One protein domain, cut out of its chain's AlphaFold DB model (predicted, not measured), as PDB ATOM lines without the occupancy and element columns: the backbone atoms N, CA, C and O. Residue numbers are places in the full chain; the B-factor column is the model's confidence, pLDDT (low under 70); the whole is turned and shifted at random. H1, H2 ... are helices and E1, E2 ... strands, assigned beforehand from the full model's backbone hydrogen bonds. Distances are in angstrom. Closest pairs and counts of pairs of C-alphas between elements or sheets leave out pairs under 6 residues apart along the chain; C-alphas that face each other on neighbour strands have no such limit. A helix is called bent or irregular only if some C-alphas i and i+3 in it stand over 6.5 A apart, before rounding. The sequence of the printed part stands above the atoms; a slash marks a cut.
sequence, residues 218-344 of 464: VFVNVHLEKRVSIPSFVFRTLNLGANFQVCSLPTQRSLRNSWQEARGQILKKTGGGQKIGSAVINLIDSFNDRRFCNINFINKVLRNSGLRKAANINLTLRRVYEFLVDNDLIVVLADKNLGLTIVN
ATOM      1  N   VAL A 218      -7.611   5.790  30.931       63.41
ATOM      2  CA  VAL A 218      -6.737   4.622  30.939       63.41
ATOM      3  C   VAL A 218      -5.320   5.147  31.140       63.41
ATOM      4  O   VAL A 218      -4.937   6.091  30.458       63.41
ATOM      5  N   PHE A 219      -4.589   4.610  32.114       78.56
ATOM      6  CA  PHE A 219      -3.186   4.958  32.318       78.56
ATOM      7  C   PHE A 219      -2.325   4.226  31.286       78.56
ATOM      8  O   PHE A 219      -2.576   3.062  30.965       78.56
ATOM      9  N   VAL A 220      -1.333   4.925  30.739       83.69
ATOM     10  CA  VAL A 220      -0.331   4.340  29.845       83.69
ATOM     11  C   VAL A 220       1.017   4.461  30.536       83.69
ATOM     12  O   VAL A 220       1.534   5.566  30.689       83.69
ATOM     13  N   ASN A 221       1.556   3.328  30.970       87.94
ATOM     14  CA  ASN A 221       2.871   3.234  31.587       87.94
ATOM     15  C   ASN A 221       3.948   3.095  30.505       87.94
ATOM     16  O   ASN A 221       3.682   2.596  29.410       87.94
ATOM     17  N   VAL A 222       5.170   3.519  30.814       89.94
ATOM     18  CA  VAL A 222       6.320   3.421  29.910       89.94
ATOM     19  C   VAL A 222       7.480   2.805  30.675       89.94
ATOM     20  O   VAL A 222       7.871   3.326  31.714       89.94
ATOM     21  N   HIS A 223       8.014   1.699  30.165       91.19
ATOM     22  CA  HIS A 223       9.198   1.045  30.708       91.19
ATOM     23  C   HIS A 223      10.161   0.738  29.563       91.19
ATOM     24  O   HIS A 223       9.935  -0.187  28.787       91.19
ATOM     25  N   LEU A 224      11.200   1.560  29.430       92.25
ATOM     26  CA  LEU A 224      12.139   1.490  28.316       92.25
ATOM     27  C   LEU A 224      13.572   1.413  28.839       92.25
ATOM     28  O   LEU A 224      13.975   2.236  29.657       92.25
ATOM     29  N   GLU A 225      14.344   0.468  28.317       91.44
ATOM     30  CA  GLU A 225      15.799   0.406  28.479       91.44
ATOM     31  C   GLU A 225      16.494   1.368  27.506       91.44
ATOM     32  O   GLU A 225      17.487   2.012  27.842       91.44
ATOM     33  N   LYS A 226      15.943   1.507  26.292       91.19
ATOM     34  CA  LYS A 226      16.428   2.450  25.275       91.19
ATOM     35  C   LYS A 226      15.770   3.817  25.491       91.19
ATOM     36  O   LYS A 226      14.556   3.904  25.680       91.19
ATOM     37  N   ARG A 227      16.540   4.910  25.409       92.06
ATOM     38  CA  ARG A 227      15.995   6.280  25.473       92.06
ATOM     39  C   ARG A 227      15.205   6.605  24.202       92.06
ATOM     40  O   ARG A 227      15.745   7.182  23.265       92.06
ATOM     41  N   VAL A 228      13.921   6.256  24.185       95.69
ATOM     42  CA  VAL A 228      12.980   6.640  23.125       95.69
ATOM     43  C   VAL A 228      12.005   7.673  23.678       95.69
ATOM     44  O   VAL A 228      11.306   7.425  24.659       95.69
ATOM     45  N   SER A 229      11.947   8.846  23.046       96.31
ATOM     46  CA  SER A 229      10.962   9.871  23.394       96.31
ATOM     47  C   SER A 229       9.606   9.492  22.810       96.31
ATOM     48  O   SER A 229       9.462   9.412  21.591       96.31
ATOM     49  N   ILE A 230       8.612   9.240  23.666       95.00
ATOM     50  CA  ILE A 230       7.268   8.834  23.237       95.00
ATOM     51  C   ILE A 230       6.425  10.078  22.905       95.00
ATOM     52  O   ILE A 230       6.099  10.861  23.803       95.00
ATOM     53  N   PRO A 231       6.001  10.275  21.642       95.25
ATOM     54  CA  PRO A 231       5.226  11.444  21.257       95.25
ATOM     55  C   PRO A 231       3.855  11.503  21.936       95.25
ATOM     56  O   PRO A 231       3.169  10.494  22.117       95.25
ATOM     57  N   SER A 232       3.362  12.718  22.190       91.94
ATOM     58  CA  SER A 232       2.049  12.933  22.824       91.94
ATOM     59  C   SER A 232       0.871  12.281  22.081       91.94
ATOM     60  O   SER A 232      -0.133  11.927  22.703       91.94
ATOM     61  N   PHE A 233       0.961  12.100  20.757       92.88
ATOM     62  CA  PHE A 233      -0.095  11.441  19.984       92.88
ATOM     63  C   PHE A 233      -0.203   9.938  20.285       92.88
ATOM     64  O   PHE A 233      -1.310   9.403  20.211       92.88
ATOM     65  N   VAL A 234       0.894   9.286  20.684       90.69
ATOM     66  CA  VAL A 234       0.909   7.882  21.122       90.69
ATOM     67  C   VAL A 234       0.103   7.747  22.407       90.69
ATOM     68  O   VAL A 234      -0.896   7.030  22.428       90.69
ATOM     69  N   PHE A 235       0.430   8.542  23.429       90.62
ATOM     70  CA  PHE A 235      -0.316   8.555  24.690       90.62
ATOM     71  C   PHE A 235      -1.799   8.865  24.496       90.62
ATOM     72  O   PHE A 235      -2.651   8.154  25.015       90.62
ATOM     73  N   ARG A 236      -2.139   9.901  23.715       87.50
ATOM     74  CA  ARG A 236      -3.545  10.259  23.459       87.50
ATOM     75  C   ARG A 236      -4.340   9.117  22.829       87.50
ATOM     76  O   ARG A 236      -5.514   8.960  23.154       87.50
ATOM     77  N   THR A 237      -3.712   8.345  21.949       88.00
ATOM     78  CA  THR A 237      -4.361   7.234  21.243       88.00
ATOM     79  C   THR A 237      -4.483   6.009  22.135       88.00
ATOM     80  O   THR A 237      -5.558   5.428  22.222       88.00
ATOM     81  N   LEU A 238      -3.423   5.644  22.858       85.62
ATOM     82  CA  LEU A 238      -3.444   4.503  23.777       85.62
ATOM     83  C   LEU A 238      -4.363   4.753  24.988       85.62
ATOM     84  O   LEU A 238      -5.039   3.836  25.450       85.62
ATOM     85  N   ASN A 239      -4.510   6.008  25.427       83.69
ATOM     86  CA  ASN A 239      -5.466   6.410  26.469       83.69
ATOM     87  C   ASN A 239      -6.939   6.187  26.084       83.69
ATOM     88  O   ASN A 239      -7.809   6.255  26.956       83.69
ATOM     89  N   LEU A 240      -7.244   5.918  24.805       81.38
ATOM     90  CA  LEU A 240      -8.577   5.473  24.387       81.38
ATOM     91  C   LEU A 240      -8.926   4.095  24.979       81.38
ATOM     92  O   LEU A 240     -10.104   3.778  25.151       81.38
ATOM     93  N   GLY A 241      -7.904   3.322  25.357       75.06
ATOM     94  CA  GLY A 241      -8.012   2.081  26.104       75.06
ATOM     95  C   GLY A 241      -7.967   0.820  25.251       75.06
ATOM     96  O   GLY A 241      -8.233   0.831  24.055       75.06
ATOM     97  N   ALA A 242      -7.697  -0.302  25.917       68.69
ATOM     98  CA  ALA A 242      -7.636  -1.634  25.310       68.69
ATOM     99  C   ALA A 242      -8.945  -2.090  24.641       68.69
ATOM    100  O   ALA A 242      -8.936  -2.929  23.746       68.69
ATOM    101  N   ASN A 243     -10.080  -1.550  25.089       63.75
ATOM    102  CA  ASN A 243     -11.403  -1.875  24.555       63.75
ATOM    103  C   ASN A 243     -11.864  -0.884  23.479       63.75
ATOM    104  O   ASN A 243     -13.019  -0.940  23.053       63.75
ATOM    105  N   PHE A 244     -11.007   0.058  23.074       66.38
ATOM    106  CA  PHE A 244     -11.350   0.995  22.021       66.38
ATOM    107  C   PHE A 244     -11.473   0.250  20.690       66.38
ATOM    108  O   PHE A 244     -10.506  -0.309  20.179       66.38
ATOM    109  N   GLN A 245     -12.682   0.227  20.131       57.62
ATOM    110  CA  GLN A 245     -12.932  -0.423  18.852       57.62
ATOM    111  C   GLN A 245     -12.565   0.520  17.713       57.62
ATOM    112  O   GLN A 245     -13.056   1.649  17.629       57.62
ATOM    113  N   VAL A 246     -11.713   0.035  16.817       60.47
ATOM    114  CA  VAL A 246     -11.398   0.731  15.575       60.47
ATOM    115  C   VAL A 246     -12.641   0.705  14.694       60.47
ATOM    116  O   VAL A 246     -13.165  -0.359  14.363       60.47
ATOM    117  N   CYS A 247     -13.125   1.876  14.291       57.06
ATOM    118  CA  CYS A 247     -14.155   1.952  13.266       57.06
ATOM    119  C   CYS A 247     -13.502   1.651  11.915       57.06
ATOM    120  O   CYS A 247     -12.989   2.562  11.262       57.06
ATOM    121  N   SER A 248     -13.500   0.392  11.475       57.53
ATOM    122  CA  SER A 248     -13.087   0.068  10.110       57.53
ATOM    123  C   SER A 248     -14.050   0.738   9.130       57.53
ATOM    124  O   SER A 248     -15.257   0.482   9.171       57.53
ATOM    125  N   LEU A 249     -13.536   1.595   8.245       58.72
ATOM    126  CA  LEU A 249     -14.332   2.050   7.111       58.72
ATOM    127  C   LEU A 249     -14.591   0.836   6.206       58.72
ATOM    128  O   LEU A 249     -13.662   0.060   5.964       58.72
ATOM    129  N   PRO A 250     -15.825   0.634   5.718       60.12
ATOM    130  CA  PRO A 250     -16.101  -0.472   4.819       60.12
ATOM    131  C   PRO A 250     -15.264  -0.296   3.548       60.12
ATOM    132  O   PRO A 250     -15.237   0.777   2.944       60.12
ATOM    133  N   THR A 251     -14.548  -1.347   3.155       64.69
ATOM    134  CA  THR A 251     -13.747  -1.323   1.927       64.69
ATOM    135  C   THR A 251     -14.662  -1.202   0.709       64.69
ATOM    136  O   THR A 251     -15.822  -1.618   0.754       64.69
ATOM    137  N   GLN A 252     -14.147  -0.700  -0.417       63.97
ATOM    138  CA  GLN A 252     -14.921  -0.640  -1.666       63.97
ATOM    139  C   GLN A 252     -15.458  -2.025  -2.066       63.97
ATOM    140  O   GLN A 252     -16.598  -2.152  -2.511       63.97
ATOM    141  N   ARG A 253     -14.666  -3.080  -1.826       70.50
ATOM    142  CA  ARG A 253     -15.079  -4.475  -2.012       70.50
ATOM    143  C   ARG A 253     -16.225  -4.866  -1.076       70.50
ATOM    144  O   ARG A 253     -17.205  -5.433  -1.543       70.50
ATOM    145  N   SER A 254     -16.133  -4.538   0.214       66.69
ATOM    146  CA  SER A 254     -17.204  -4.806   1.184       66.69
ATOM    147  C   SER A 254     -18.495  -4.084   0.810       66.69
ATOM    148  O   SER A 254     -19.557  -4.693   0.840       66.69
ATOM    149  N   LEU A 255     -18.407  -2.810   0.421       68.50
ATOM    150  CA  LEU A 255     -19.555  -2.026  -0.025       68.50
ATOM    151  C   LEU A 255     -20.210  -2.641  -1.266       68.50
ATOM    152  O   LEU A 255     -21.430  -2.779  -1.307       68.50
ATOM    153  N   ARG A 256     -19.401  -3.065  -2.246       73.06
ATOM    154  CA  ARG A 256     -19.877  -3.747  -3.456       73.06
ATOM    155  C   ARG A 256     -20.586  -5.058  -3.118       73.06
ATOM    156  O   ARG A 256     -21.672  -5.295  -3.633       73.06
ATOM    157  N   ASN A 257     -20.011  -5.874  -2.236       76.75
ATOM    158  CA  ASN A 257     -20.607  -7.144  -1.820       76.75
ATOM    159  C   ASN A 257     -21.939  -6.933  -1.085       76.75
ATOM    160  O   ASN A 257     -22.937  -7.550  -1.442       76.75
ATOM    161  N   SER A 258     -21.984  -6.015  -0.111       72.12
ATOM    162  CA  SER A 258     -23.222  -5.686   0.608       72.12
ATOM    163  C   SER A 258     -24.298  -5.126  -0.323       72.12
ATOM    164  O   SER A 258     -25.479  -5.415  -0.148       72.12
ATOM    165  N   TRP A 259     -23.910  -4.351  -1.342       80.50
ATOM    166  CA  TRP A 259     -24.848  -3.888  -2.359       80.50
ATOM    167  C   TRP A 259     -25.356  -5.021  -3.251       80.50
ATOM    168  O   TRP A 259     -26.554  -5.087  -3.508       80.50
ATOM    169  N   GLN A 260     -24.487  -5.932  -3.695       81.00
ATOM    170  CA  GLN A 260     -24.905  -7.109  -4.465       81.00
ATOM    171  C   GLN A 260     -25.900  -7.971  -3.683       81.00
ATOM    172  O   GLN A 260     -26.890  -8.435  -4.247       81.00
ATOM    173  N   GLU A 261     -25.681  -8.130  -2.379       83.12
ATOM    174  CA  GLU A 261     -26.605  -8.829  -1.493       83.12
ATOM    175  C   GLU A 261     -27.949  -8.093  -1.377       83.12
ATOM    176  O   GLU A 261     -29.000  -8.692  -1.605       83.12
ATOM    177  N   ALA A 262     -27.929  -6.783  -1.103       78.69
ATOM    178  CA  ALA A 262     -29.135  -5.958  -1.032       78.69
ATOM    179  C   ALA A 262     -29.920  -5.971  -2.354       78.69
ATOM    180  O   ALA A 262     -31.139  -6.134  -2.350       78.69
ATOM    181  N   ARG A 263     -29.223  -5.888  -3.493       81.69
ATOM    182  CA  ARG A 263     -29.787  -6.057  -4.838       81.69
ATOM    183  C   ARG A 263     -30.464  -7.414  -4.973       81.69
ATOM    184  O   ARG A 263     -31.611  -7.471  -5.401       81.69
ATOM    185  N   GLY A 264     -29.797  -8.492  -4.565       83.12
ATOM    186  CA  GLY A 264     -30.375  -9.833  -4.553       83.12
ATOM    187  C   GLY A 264     -31.653  -9.918  -3.713       83.12
ATOM    188  O   GLY A 264     -32.630 -10.522  -4.148       83.12
ATOM    189  N   GLN A 265     -31.687  -9.276  -2.544       83.50
ATOM    190  CA  GLN A 265     -32.878  -9.226  -1.692       83.50
ATOM    191  C   GLN A 265     -34.020  -8.414  -2.317       83.50
ATOM    192  O   GLN A 265     -35.170  -8.846  -2.251       83.50
ATOM    193  N   ILE A 266     -33.721  -7.264  -2.932       80.06
ATOM    194  CA  ILE A 266     -34.716  -6.438  -3.631       80.06
ATOM    195  C   ILE A 266     -35.323  -7.237  -4.779       80.06
ATOM    196  O   ILE A 266     -36.538  -7.377  -4.821       80.06
ATOM    197  N   LEU A 267     -34.489  -7.827  -5.641       82.44
ATOM    198  CA  LEU A 267     -34.942  -8.632  -6.778       82.44
ATOM    199  C   LEU A 267     -35.781  -9.836  -6.330       82.44
ATOM    200  O   LEU A 267     -36.813 -10.116  -6.929       82.44
ATOM    201  N   LYS A 268     -35.397 -10.516  -5.240       83.88
ATOM    202  CA  LYS A 268     -36.199 -11.609  -4.663       83.88
ATOM    203  C   LYS A 268     -37.568 -11.142  -4.163       83.88
ATOM    204  O   LYS A 268     -38.533 -11.885  -4.286       83.88
ATOM    205  N   LYS A 269     -37.658  -9.938  -3.588       82.44
ATOM    206  CA  LYS A 269     -38.918  -9.374  -3.075       82.44
ATOM    207  C   LYS A 269     -39.813  -8.809  -4.174       82.44
ATOM    208  O   LYS A 269     -41.027  -8.876  -4.042       82.44
ATOM    209  N   THR A 270     -39.235  -8.235  -5.227       79.81
ATOM    210  CA  THR A 270     -39.993  -7.625  -6.328       79.81
ATOM    211  C   THR A 270     -40.366  -8.620  -7.421       79.81
ATOM    212  O   THR A 270     -41.354  -8.408  -8.112       79.81
ATOM    213  N   GLY A 271     -39.604  -9.702  -7.584       67.31
ATOM    214  CA  GLY A 271     -39.783 -10.687  -8.648       67.31
ATOM    215  C   GLY A 271     -40.374 -12.011  -8.195       67.31
ATOM    216  O   GLY A 271     -39.890 -13.038  -8.655       67.31
ATOM    217  N   GLY A 272     -41.367 -12.025  -7.300       54.62
ATOM    218  CA  GLY A 272     -42.068 -13.246  -6.870       54.62
ATOM    219  C   GLY A 272     -42.744 -14.001  -8.029       54.62
ATOM    220  O   GLY A 272     -43.954 -13.930  -8.190       54.62
ATOM    221  N   GLY A 273     -41.960 -14.694  -8.860       57.19
ATOM    222  CA  GLY A 273     -42.392 -15.495 -10.009       57.19
ATOM    223  C   GLY A 273     -42.581 -14.750 -11.341       57.19
ATOM    224  O   GLY A 273     -42.635 -15.404 -12.378       57.19
ATOM    225  N   GLN A 274     -42.645 -13.414 -11.367       64.44
ATOM    226  CA  GLN A 274     -42.850 -12.639 -12.604       64.44
ATOM    227  C   GLN A 274     -41.561 -11.982 -13.121       64.44
ATOM    228  O   GLN A 274     -40.707 -11.553 -12.342       64.44
ATOM    229  N   LYS A 275     -41.428 -11.878 -14.455       72.62
ATOM    230  CA  LYS A 275     -40.335 -11.143 -15.115       72.62
ATOM    231  C   LYS A 275     -40.321  -9.701 -14.606       72.62
ATOM    232  O   LYS A 275     -41.208  -8.916 -14.927       72.62
ATOM    233  N   ILE A 276     -39.298  -9.353 -13.830       76.94
ATOM    234  CA  ILE A 276     -39.068  -7.976 -13.392       76.94
ATOM    235  C   ILE A 276     -38.820  -7.119 -14.639       76.94
ATOM    236  O   ILE A 276     -37.950  -7.434 -15.451       76.94
ATOM    237  N   GLY A 277     -39.580  -6.033 -14.788       78.88
ATOM    238  CA  GLY A 277     -39.412  -5.097 -15.897       78.88
ATOM    239  C   GLY A 277     -38.024  -4.448 -15.904       78.88
ATOM    240  O   GLY A 277     -37.485  -4.090 -14.852       78.88
ATOM    241  N   SER A 278     -37.462  -4.244 -17.098       78.75
ATOM    242  CA  SER A 278     -36.140  -3.631 -17.314       78.75
ATOM    243  C   SER A 278     -35.986  -2.264 -16.636       78.75
ATOM    244  O   SER A 278     -34.897  -1.927 -16.187       78.75
ATOM    245  N   ALA A 279     -37.076  -1.511 -16.464       75.19
ATOM    246  CA  ALA A 279     -37.086  -0.236 -15.747       75.19
ATOM    247  C   ALA A 279     -36.643  -0.357 -14.276       75.19
ATOM    248  O   ALA A 279     -35.897   0.490 -13.786       75.19
ATOM    249  N   VAL A 280     -37.046  -1.422 -13.574       74.69
ATOM    250  CA  VAL A 280     -36.666  -1.650 -12.168       74.69
ATOM    251  C   VAL A 280     -35.197  -2.054 -12.070       74.69
ATOM    252  O   VAL A 280     -34.488  -1.589 -11.181       74.69
ATOM    253  N   ILE A 281     -34.720  -2.869 -13.014       77.00
ATOM    254  CA  ILE A 281     -33.309  -3.264 -13.107       77.00
ATOM    255  C   ILE A 281     -32.440  -2.031 -13.381       77.00
ATOM    256  O   ILE A 281     -31.505  -1.770 -12.629       77.00
ATOM    257  N   ASN A 282     -32.815  -1.212 -14.367       76.75
ATOM    258  CA  ASN A 282     -32.117   0.029 -14.709       76.75
ATOM    259  C   ASN A 282     -32.101   1.021 -13.538       76.75
ATOM    260  O   ASN A 282     -31.083   1.665 -13.284       76.75
ATOM    261  N   LEU A 283     -33.200   1.122 -12.780       74.50
ATOM    262  CA  LEU A 283     -33.252   1.946 -11.577       74.50
ATOM    263  C   LEU A 283     -32.265   1.437 -10.517       74.50
ATOM    264  O   LEU A 283     -31.461   2.221 -10.017       74.50
ATOM    265  N   ILE A 284     -32.275   0.138 -10.203       75.12
ATOM    266  CA  ILE A 284     -31.354  -0.472  -9.229       75.12
ATOM    267  C   ILE A 284     -29.895  -0.287  -9.664       75.12
ATOM    268  O   ILE A 284     -29.049   0.096  -8.854       75.12
ATOM    269  N   ASP A 285     -29.595  -0.501 -10.941       72.31
ATOM    270  CA  ASP A 285     -28.233  -0.390 -11.455       72.31
ATOM    271  C   ASP A 285     -27.759   1.081 -11.482       72.31
ATOM    272  O   ASP A 285     -26.604   1.356 -11.153       72.31
ATOM    273  N   SER A 286     -28.658   2.054 -11.691       70.69
ATOM    274  CA  SER A 286     -28.334   3.490 -11.574       70.69
ATOM    275  C   SER A 286     -27.933   3.930 -10.151       70.69
ATOM    276  O   SER A 286     -27.147   4.870  -9.979       70.69
ATOM    277  N   PHE A 287     -28.415   3.236  -9.110       63.28
ATOM    278  CA  PHE A 287     -27.989   3.473  -7.722       63.28
ATOM    279  C   PHE A 287     -26.557   2.992  -7.455       63.28
ATOM    280  O   PHE A 287     -25.863   3.588  -6.623       63.28
ATOM    281  N   ASN A 288     -26.111   1.948  -8.161       62.69
ATOM    282  CA  ASN A 288     -24.763   1.395  -8.042       62.69
ATOM    283  C   ASN A 288     -23.706   2.428  -8.474       62.69
ATOM    284  O   ASN A 288     -22.714   2.657  -7.780       62.69
ATOM    285  N   ASP A 289     -23.985   3.122  -9.575       56.88
ATOM    286  CA  ASP A 289     -23.045   4.033 -10.227       56.88
ATOM    287  C   ASP A 289     -22.869   5.357  -9.452       56.88
ATOM    288  O   ASP A 289     -21.760   5.852  -9.235       56.88
ATOM    289  N   ARG A 290     -23.963   5.908  -8.903       56.19
ATOM    290  CA  ARG A 290     -23.944   7.239  -8.264       56.19
ATOM    291  C   ARG A 290     -23.422   7.282  -6.826       56.19
ATOM    292  O   ARG A 290     -23.022   8.360  -6.381       56.19
ATOM    293  N   ARG A 291     -23.454   6.175  -6.068       55.69
ATOM    294  CA  ARG A 291     -23.121   6.180  -4.622       55.69
ATOM    295  C   ARG A 291     -21.836   5.442  -4.247       55.69
ATOM    296  O   ARG A 291     -21.207   5.846  -3.273       55.69
ATOM    297  N   PHE A 292     -21.430   4.411  -4.991       53.56
ATOM    298  CA  PHE A 292     -20.287   3.565  -4.611       53.56
ATOM    299  C   PHE A 292     -18.960   3.956  -5.276       53.56
ATOM    300  O   PHE A 292     -17.900   3.650  -4.730       53.56
ATOM    301  N   CYS A 293     -19.005   4.678  -6.399       50.53
ATOM    302  CA  CYS A 293     -17.820   5.178  -7.110       50.53
ATOM    303  C   CYS A 293     -17.637   6.701  -6.995       50.53
ATOM    304  O   CYS A 293     -16.653   7.256  -7.477       50.53
ATOM    305  N   ASN A 294     -18.568   7.401  -6.342       61.22
ATOM    306  CA  ASN A 294     -18.541   8.853  -6.272       61.22
ATOM    307  C   ASN A 294     -17.717   9.333  -5.067       61.22
ATOM    308  O   ASN A 294     -18.230   9.483  -3.956       61.22
ATOM    309  N   ILE A 295     -16.437   9.626  -5.311       55.69
ATOM    310  CA  ILE A 295     -15.526  10.264  -4.347       55.69
ATOM    311  C   ILE A 295     -16.139  11.533  -3.737       55.69
ATOM    312  O   ILE A 295     -15.959  11.772  -2.546       55.69
ATOM    313  N   ASN A 296     -16.938  12.306  -4.480       60.91
ATOM    314  CA  ASN A 296     -17.604  13.494  -3.939       60.91
ATOM    315  C   ASN A 296     -18.710  13.136  -2.942       60.91
ATOM    316  O   ASN A 296     -18.895  13.852  -1.958       60.91
ATOM    317  N   PHE A 297     -19.419  12.021  -3.143       62.34
ATOM    318  CA  PHE A 297     -20.381  11.511  -2.166       62.34
ATOM    319  C   PHE A 297     -19.672  10.997  -0.913       62.34
ATOM    320  O   PHE A 297     -20.073  11.363   0.188       62.34
ATOM    321  N   ILE A 298     -18.578  10.242  -1.061       58.56
ATOM    322  CA  ILE A 298     -17.748   9.804   0.073       58.56
ATOM    323  C   ILE A 298     -17.215  11.024   0.832       58.56
ATOM    324  O   ILE A 298     -17.402  11.117   2.040       58.56
ATOM    325  N   ASN A 299     -16.668  12.022   0.137       60.06
ATOM    326  CA  ASN A 299     -16.195  13.273   0.729       60.06
ATOM    327  C   ASN A 299     -17.323  14.065   1.408       60.06
ATOM    328  O   ASN A 299     -17.110  14.638   2.475       60.06
ATOM    329  N   LYS A 300     -18.535  14.075   0.836       66.00
ATOM    330  CA  LYS A 300     -19.732  14.695   1.430       66.00
ATOM    331  C   LYS A 300     -20.196  13.945   2.679       66.00
ATOM    332  O   LYS A 300     -20.528  14.582   3.670       66.00
ATOM    333  N   VAL A 301     -20.163  12.616   2.673       58.53
ATOM    334  CA  VAL A 301     -20.479  11.766   3.830       58.53
ATOM    335  C   VAL A 301     -19.401  11.899   4.917       58.53
ATOM    336  O   VAL A 301     -19.735  11.990   6.093       58.53
ATOM    337  N   LEU A 302     -18.127  12.066   4.547       57.75
ATOM    338  CA  LEU A 302     -17.017  12.427   5.441       57.75
ATOM    339  C   LEU A 302     -17.069  13.889   5.937       57.75
ATOM    340  O   LEU A 302     -16.257  14.283   6.781       57.75
ATOM    341  N   ARG A 303     -18.020  14.719   5.473       66.12
ATOM    342  CA  ARG A 303     -18.376  15.971   6.173       66.12
ATOM    343  C   ARG A 303     -19.148  15.701   7.464       66.12
ATOM    344  O   ARG A 303     -19.216  16.594   8.303       66.12
ATOM    345  N   ASN A 304     -19.679  14.491   7.663       74.06
ATOM    346  CA  ASN A 304     -20.194  14.078   8.962       74.06
ATOM    347  C   ASN A 304     -19.038  14.065   9.975       74.06
ATOM    348  O   ASN A 304     -18.048  13.343   9.812       74.06
ATOM    349  N   SER A 305     -19.176  14.868  11.029       71.44
ATOM    350  CA  SER A 305     -18.164  15.037  12.072       71.44
ATOM    351  C   SER A 305     -17.769  13.714  12.739       71.44
ATOM    352  O   SER A 305     -16.601  13.534  13.080       71.44
ATOM    353  N   GLY A 306     -18.698  12.759  12.861       70.50
ATOM    354  CA  GLY A 306     -18.442  11.434  13.424       70.50
ATOM    355  C   GLY A 306     -17.540  10.567  12.544       70.50
ATOM    356  O   GLY A 306     -16.573   9.989  13.037       70.50
ATOM    357  N   LEU A 307     -17.797  10.524  11.234       65.00
ATOM    358  CA  LEU A 307     -16.981   9.748  10.293       65.00
ATOM    359  C   LEU A 307     -15.600  10.367  10.084       65.00
ATOM    360  O   LEU A 307     -14.607   9.645  10.043       65.00
ATOM    361  N   ARG A 308     -15.513  11.702  10.040       70.94
ATOM    362  CA  ARG A 308     -14.224  12.405  10.018       70.94
ATOM    363  C   ARG A 308     -13.403  12.104  11.269       70.94
ATOM    364  O   ARG A 308     -12.208  11.845  11.176       70.94
ATOM    365  N   LYS A 309     -14.050  12.086  12.439       75.44
ATOM    366  CA  LYS A 309     -13.411  11.706  13.702       75.44
ATOM    367  C   LYS A 309     -12.903  10.262  13.657       75.44
ATOM    368  O   LYS A 309     -11.766  10.030  14.045       75.44
ATOM    369  N   ALA A 310     -13.695   9.321  13.142       71.12
ATOM    370  CA  ALA A 310     -13.278   7.928  12.973       71.12
ATOM    371  C   ALA A 310     -12.078   7.786  12.018       71.12
ATOM    372  O   ALA A 310     -11.099   7.130  12.361       71.12
ATOM    373  N   ALA A 311     -12.109   8.457  10.863       72.75
ATOM    374  CA  ALA A 311     -11.000   8.460   9.910       72.75
ATOM    375  C   ALA A 311      -9.711   9.032  10.526       72.75
ATOM    376  O   ALA A 311      -8.644   8.433  10.395       72.75
ATOM    377  N   ASN A 312      -9.813  10.142  11.265       79.50
ATOM    378  CA  ASN A 312      -8.680  10.736  11.976       79.50
ATOM    379  C   ASN A 312      -8.118   9.799  13.054       79.50
ATOM    380  O   ASN A 312      -6.903   9.705  13.215       79.50
ATOM    381  N   ILE A 313      -8.986   9.088  13.780       80.75
ATOM    382  CA  ILE A 313      -8.564   8.097  14.776       80.75
ATOM    383  C   ILE A 313      -7.820   6.942  14.101       80.75
ATOM    384  O   ILE A 313      -6.746   6.582  14.568       80.75
ATOM    385  N   ASN A 314      -8.316   6.418  12.977       78.06
ATOM    386  CA  ASN A 314      -7.642   5.352  12.229       78.06
ATOM    387  C   ASN A 314      -6.268   5.793  11.711       78.06
ATOM    388  O   ASN A 314      -5.296   5.051  11.835       78.06
ATOM    389  N   LEU A 315      -6.171   7.012  11.169       82.25
ATOM    390  CA  LEU A 315      -4.893   7.575  10.736       82.25
ATOM    391  C   LEU A 315      -3.921   7.709  11.913       82.25
ATOM    392  O   LEU A 315      -2.738   7.409  11.779       82.25
ATOM    393  N   THR A 316      -4.419   8.130  13.076       84.69
ATOM    394  CA  THR A 316      -3.596   8.257  14.282       84.69
ATOM    395  C   THR A 316      -3.146   6.886  14.788       84.69
ATOM    396  O   THR A 316      -1.973   6.723  15.090       84.69
ATOM    397  N   LEU A 317      -4.029   5.882  14.811       83.94
ATOM    398  CA  LEU A 317      -3.686   4.501  15.166       83.94
ATOM    399  C   LEU A 317      -2.599   3.929  14.257       83.94
ATOM    400  O   LEU A 317      -1.656   3.324  14.757       83.94
ATOM    401  N   ARG A 318      -2.696   4.167  12.945       82.62
ATOM    402  CA  ARG A 318      -1.659   3.769  11.991       82.62
ATOM    403  C   ARG A 318      -0.312   4.415  12.321       82.62
ATOM    404  O   ARG A 318       0.674   3.702  12.429       82.62
ATOM    405  N   ARG A 319      -0.291   5.728  12.570       87.88
ATOM    406  CA  ARG A 319       0.932   6.444  12.977       87.88
ATOM    407  C   ARG A 319       1.508   5.925  14.293       87.88
ATOM    408  O   ARG A 319       2.718   5.904  14.459       87.88
ATOM    409  N   VAL A 320       0.654   5.538  15.243       89.00
ATOM    410  CA  VAL A 320       1.095   4.923  16.503       89.00
ATOM    411  C   VAL A 320       1.715   3.558  16.249       89.00
ATOM    412  O   VAL A 320       2.766   3.276  16.806       89.00
ATOM    413  N   TYR A 321       1.099   2.734  15.403       87.88
ATOM    414  CA  TYR A 321       1.651   1.439  15.021       87.88
ATOM    415  C   TYR A 321       3.014   1.584  14.337       87.88
ATOM    416  O   TYR A 321       3.968   0.957  14.778       87.88
ATOM    417  N   GLU A 322       3.111   2.446  13.321       87.44
ATOM    418  CA  GLU A 322       4.363   2.743  12.610       87.44
ATOM    419  C   GLU A 322       5.441   3.207  13.598       87.44
ATOM    420  O   GLU A 322       6.494   2.589  13.681       87.44
ATOM    421  N   PHE A 323       5.127   4.174  14.468       94.00
ATOM    422  CA  PHE A 323       6.054   4.628  15.507       94.00
ATOM    423  C   PHE A 323       6.541   3.494  16.426       94.00
ATOM    424  O   PHE A 323       7.728   3.426  16.734       94.00
ATOM    425  N   LEU A 324       5.643   2.621  16.896       91.75
ATOM    426  CA  LEU A 324       6.015   1.514  17.781       91.75
ATOM    427  C   LEU A 324       6.929   0.514  17.064       91.75
ATOM    428  O   LEU A 324       7.925   0.093  17.641       91.75
ATOM    429  N   VAL A 325       6.613   0.173  15.814       88.69
ATOM    430  CA  VAL A 325       7.412  -0.749  14.995       88.69
ATOM    431  C   VAL A 325       8.791  -0.166  14.701       88.69
ATOM    432  O   VAL A 325       9.788  -0.841  14.941       88.69
ATOM    433  N   ASP A 326       8.858   1.090  14.263       92.94
ATOM    434  CA  ASP A 326      10.109   1.764  13.895       92.94
ATOM    435  C   ASP A 326      11.071   1.920  15.088       92.94
ATOM    436  O   ASP A 326      12.279   2.043  14.903       92.94
ATOM    437  N   ASN A 327      10.546   1.903  16.318       94.38
ATOM    438  CA  ASN A 327      11.325   2.023  17.556       94.38
ATOM    439  C   ASN A 327      11.480   0.693  18.317       94.38
ATOM    440  O   ASN A 327      11.950   0.697  19.457       94.38
ATOM    441  N   ASP A 328      11.077  -0.429  17.713       93.31
ATOM    442  CA  ASP A 328      11.114  -1.767  18.314       93.31
ATOM    443  C   ASP A 328      10.442  -1.829  19.705       93.31
ATOM    444  O   ASP A 328      10.959  -2.339  20.708       93.31
ATOM    445  N   LEU A 329       9.254  -1.231  19.766       91.44
ATOM    446  CA  LEU A 329       8.407  -1.145  20.945       91.44
ATOM    447  C   LEU A 329       7.170  -2.021  20.775       91.44
ATOM    448  O   LEU A 329       6.619  -2.172  19.685       91.44
ATOM    449  N   ILE A 330       6.663  -2.525  21.894       90.69
ATOM    450  CA  ILE A 330       5.368  -3.198  21.951       90.69
ATOM    451  C   ILE A 330       4.490  -2.574  23.033       90.69
ATOM    452  O   ILE A 330       4.972  -1.962  23.987       90.69
ATOM    453  N   VAL A 331       3.179  -2.749  22.886       88.69
ATOM    454  CA  VAL A 331       2.194  -2.322  23.881       88.69
ATOM    455  C   VAL A 331       1.531  -3.554  24.469       88.69
ATOM    456  O   VAL A 331       0.912  -4.334  23.748       88.69
ATOM    457  N   VAL A 332       1.632  -3.710  25.785       85.06
ATOM    458  CA  VAL A 332       1.058  -4.835  26.528       85.06
ATOM    459  C   VAL A 332      -0.054  -4.364  27.458       85.06
ATOM    460  O   VAL A 332      -0.066  -3.223  27.925       85.06
ATOM    461  N   LEU A 333      -1.018  -5.243  27.727       80.69
ATOM    462  CA  LEU A 333      -2.061  -4.977  28.715       80.69
ATOM    463  C   LEU A 333      -1.453  -5.049  30.115       80.69
ATOM    464  O   LEU A 333      -0.862  -6.063  30.476       80.69
ATOM    465  N   ALA A 334      -1.630  -3.994  30.909       75.19
ATOM    466  CA  ALA A 334      -1.319  -4.055  32.330       75.19
ATOM    467  C   ALA A 334      -2.392  -4.875  33.070       75.19
ATOM    468  O   ALA A 334      -3.558  -4.915  32.655       75.19
ATOM    469  N   ASP A 335      -2.011  -5.522  34.175       69.69
ATOM    470  CA  ASP A 335      -2.932  -6.346  34.966       69.69
ATOM    471  C   ASP A 335      -4.158  -5.536  35.449       69.69
ATOM    472  O   ASP A 335      -4.096  -4.321  35.635       69.69
ATOM    473  N   LYS A 336      -5.303  -6.204  35.640       64.56
ATOM    474  CA  LYS A 336      -6.511  -5.667  36.313       64.56
ATOM    475  C   LYS A 336      -7.011  -4.283  35.854       64.56
ATOM    476  O   LYS A 336      -7.500  -3.499  36.665       64.56
ATOM    477  N   ASN A 337      -7.008  -4.000  34.551       60.31
ATOM    478  CA  ASN A 337      -7.441  -2.706  33.990       60.31
ATOM    479  C   ASN A 337      -6.551  -1.514  34.388       60.31
ATOM    480  O   ASN A 337      -6.996  -0.369  34.284       60.31
ATOM    481  N   LEU A 338      -5.304  -1.755  34.803       66.56
ATOM    482  CA  LEU A 338      -4.322  -0.692  35.050       66.56
ATOM    483  C   LEU A 338      -3.876   0.013  33.757       66.56
ATOM    484  O   LEU A 338      -3.182   1.021  33.808       66.56
ATOM    485  N   GLY A 339      -4.339  -0.478  32.607       80.88
ATOM    486  CA  GLY A 339      -4.248   0.186  31.318       80.88
ATOM    487  C   GLY A 339      -3.282  -0.503  30.374       80.88
ATOM    488  O   GLY A 339      -3.372  -1.716  30.180       80.88
ATOM    489  N   LEU A 340      -2.418   0.275  29.732       87.00
ATOM    490  CA  LEU A 340      -1.467  -0.207  28.732       87.00
ATOM    491  C   LEU A 340      -0.043   0.114  29.184       87.00
ATOM    492  O   LEU A 340       0.179   1.140  29.813       87.00
ATOM    493  N   THR A 341       0.921  -0.739  28.860       88.88
ATOM    494  CA  THR A 341       2.343  -0.477  29.120       88.88
ATOM    495  C   THR A 341       3.108  -0.550  27.809       88.88
ATOM    496  O   THR A 341       2.966  -1.526  27.077       88.88
ATOM    497  N   ILE A 342       3.887   0.486  27.502       92.06
ATOM    498  CA  ILE A 342       4.829   0.500  26.381       92.06
ATOM    499  C   ILE A 342       6.161  -0.046  26.888       92.06
ATOM    500  O   ILE A 342       6.692   0.481  27.868       92.06
ATOM    501  N   VAL A 343       6.689  -1.075  26.226       93.50
ATOM    502  CA  VAL A 343       7.968  -1.708  26.576       93.50
ATOM    503  C   VAL A 343       8.831  -1.952  25.343       93.50
ATOM    504  O   VAL A 343       8.306  -2.048  24.232       93.50
ATOM    505  N   ASN A 344      10.149  -2.072  25.525       95.31
ATOM    506  CA  ASN A 344      11.025  -2.569  24.461       95.31
ATOM    507  C   ASN A 344      10.674  -4.023  24.129       95.31
ATOM    508  O   ASN A 344      10.441  -4.835  25.030       95.31
TER     509      ASN A 344
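Overview. This is residues 218 to 344 of the 464 residues of an uncharacterized protein of Rhizophagus irregularis (UniProt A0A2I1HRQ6). The model is long and has two lobes: a small head at one end, where H1 packs on a sheet of three strands, and a helical hairpin of H2 and H3 at the other end. Two runs of chain join these lobes: the unnamed residues 239 to 251 going out, and H4 with the long helix H5 coming back, H5 reaching the head with its last turns. The printed part has 127 residues, with five named helices and three named strands in the order E1 H1 H2 H3 H4 H5 E2 E3; the class is mostly helix, and the mixed sheet runs E1 E3 E2. It is extended, with a radius of gyration of the C-alphas of 22.6 A and spans of 72 by 32 by 24 A.

Along the chain. Strand E1 is residues 220 to 223, beginning at C-alpha 220 (-0.331, 4.340, 29.845). Helix H1 is residues 232 to 238. Helix H2, residues 252 to 270, is 26.4 A long and ends at C-alpha 270 (-39.993, -7.625, -6.328). Helix H3, residues 278 to 292, is 21.6 A long; it is neither bent nor irregular, but only just, with C-alphas 289 and 292 6.3 A apart. Helix H4 is residues 295 to 301, and helix H5, residues 305 to 326, is 31.3 A long. Strand E2 is residues 329 to 333, 13.6 A long, and strand E3 is residues 340 to 344, 13.4 A long, ending at C-alpha 344 (11.025, -2.569, 24.461).

Arrangement. E1 and the inner strand E3 are parallel at 22 degrees, with N 221 and O 340 2.8 A apart, within hydrogen-bond range. E2 and E3 form a hairpin, antiparallel at 148 degrees, with N 332 and O 341 2.9 A apart, within that range. H1 is on the sheet at a height of 10.2 A, over E3 and only just over E1, on which 3 of its C-alphas fall. H5 only grazes the sheet, with residues 321 to 324. With residues 313 to 320 alone, H5 touches H1, about perpendicular at 76 degrees; their closest C-alphas, of Val 234 and Val 320, are 5.5 A apart. H2 and H3 form a helical hairpin and touch at a shallow tilt of 22 degrees, opposite ways; their closest C-alphas, of Leu 255 and Phe 292, are 7.3 A apart. H3 and H4 are close but not clearly touching, the closest C-alphas, of Arg 291 and Phe 297, being 6.5 A apart. H2 and H5 are apart. Every O i to N i+4 pair is within hydrogen-bond range in H1, H2, H4 and H5; in H3, 6 of 11 are.

Size, cuts and confidence. The two C-alphas farthest apart, of Glu 225 and Gln 274, are 72.8 A apart. The printed part has no cut, and the link H1 to H2 is long, with 13 residues. The mean pLDDT of the printed part is 76.5; among the residues under 70 are 242 to 252 and 287 to 303.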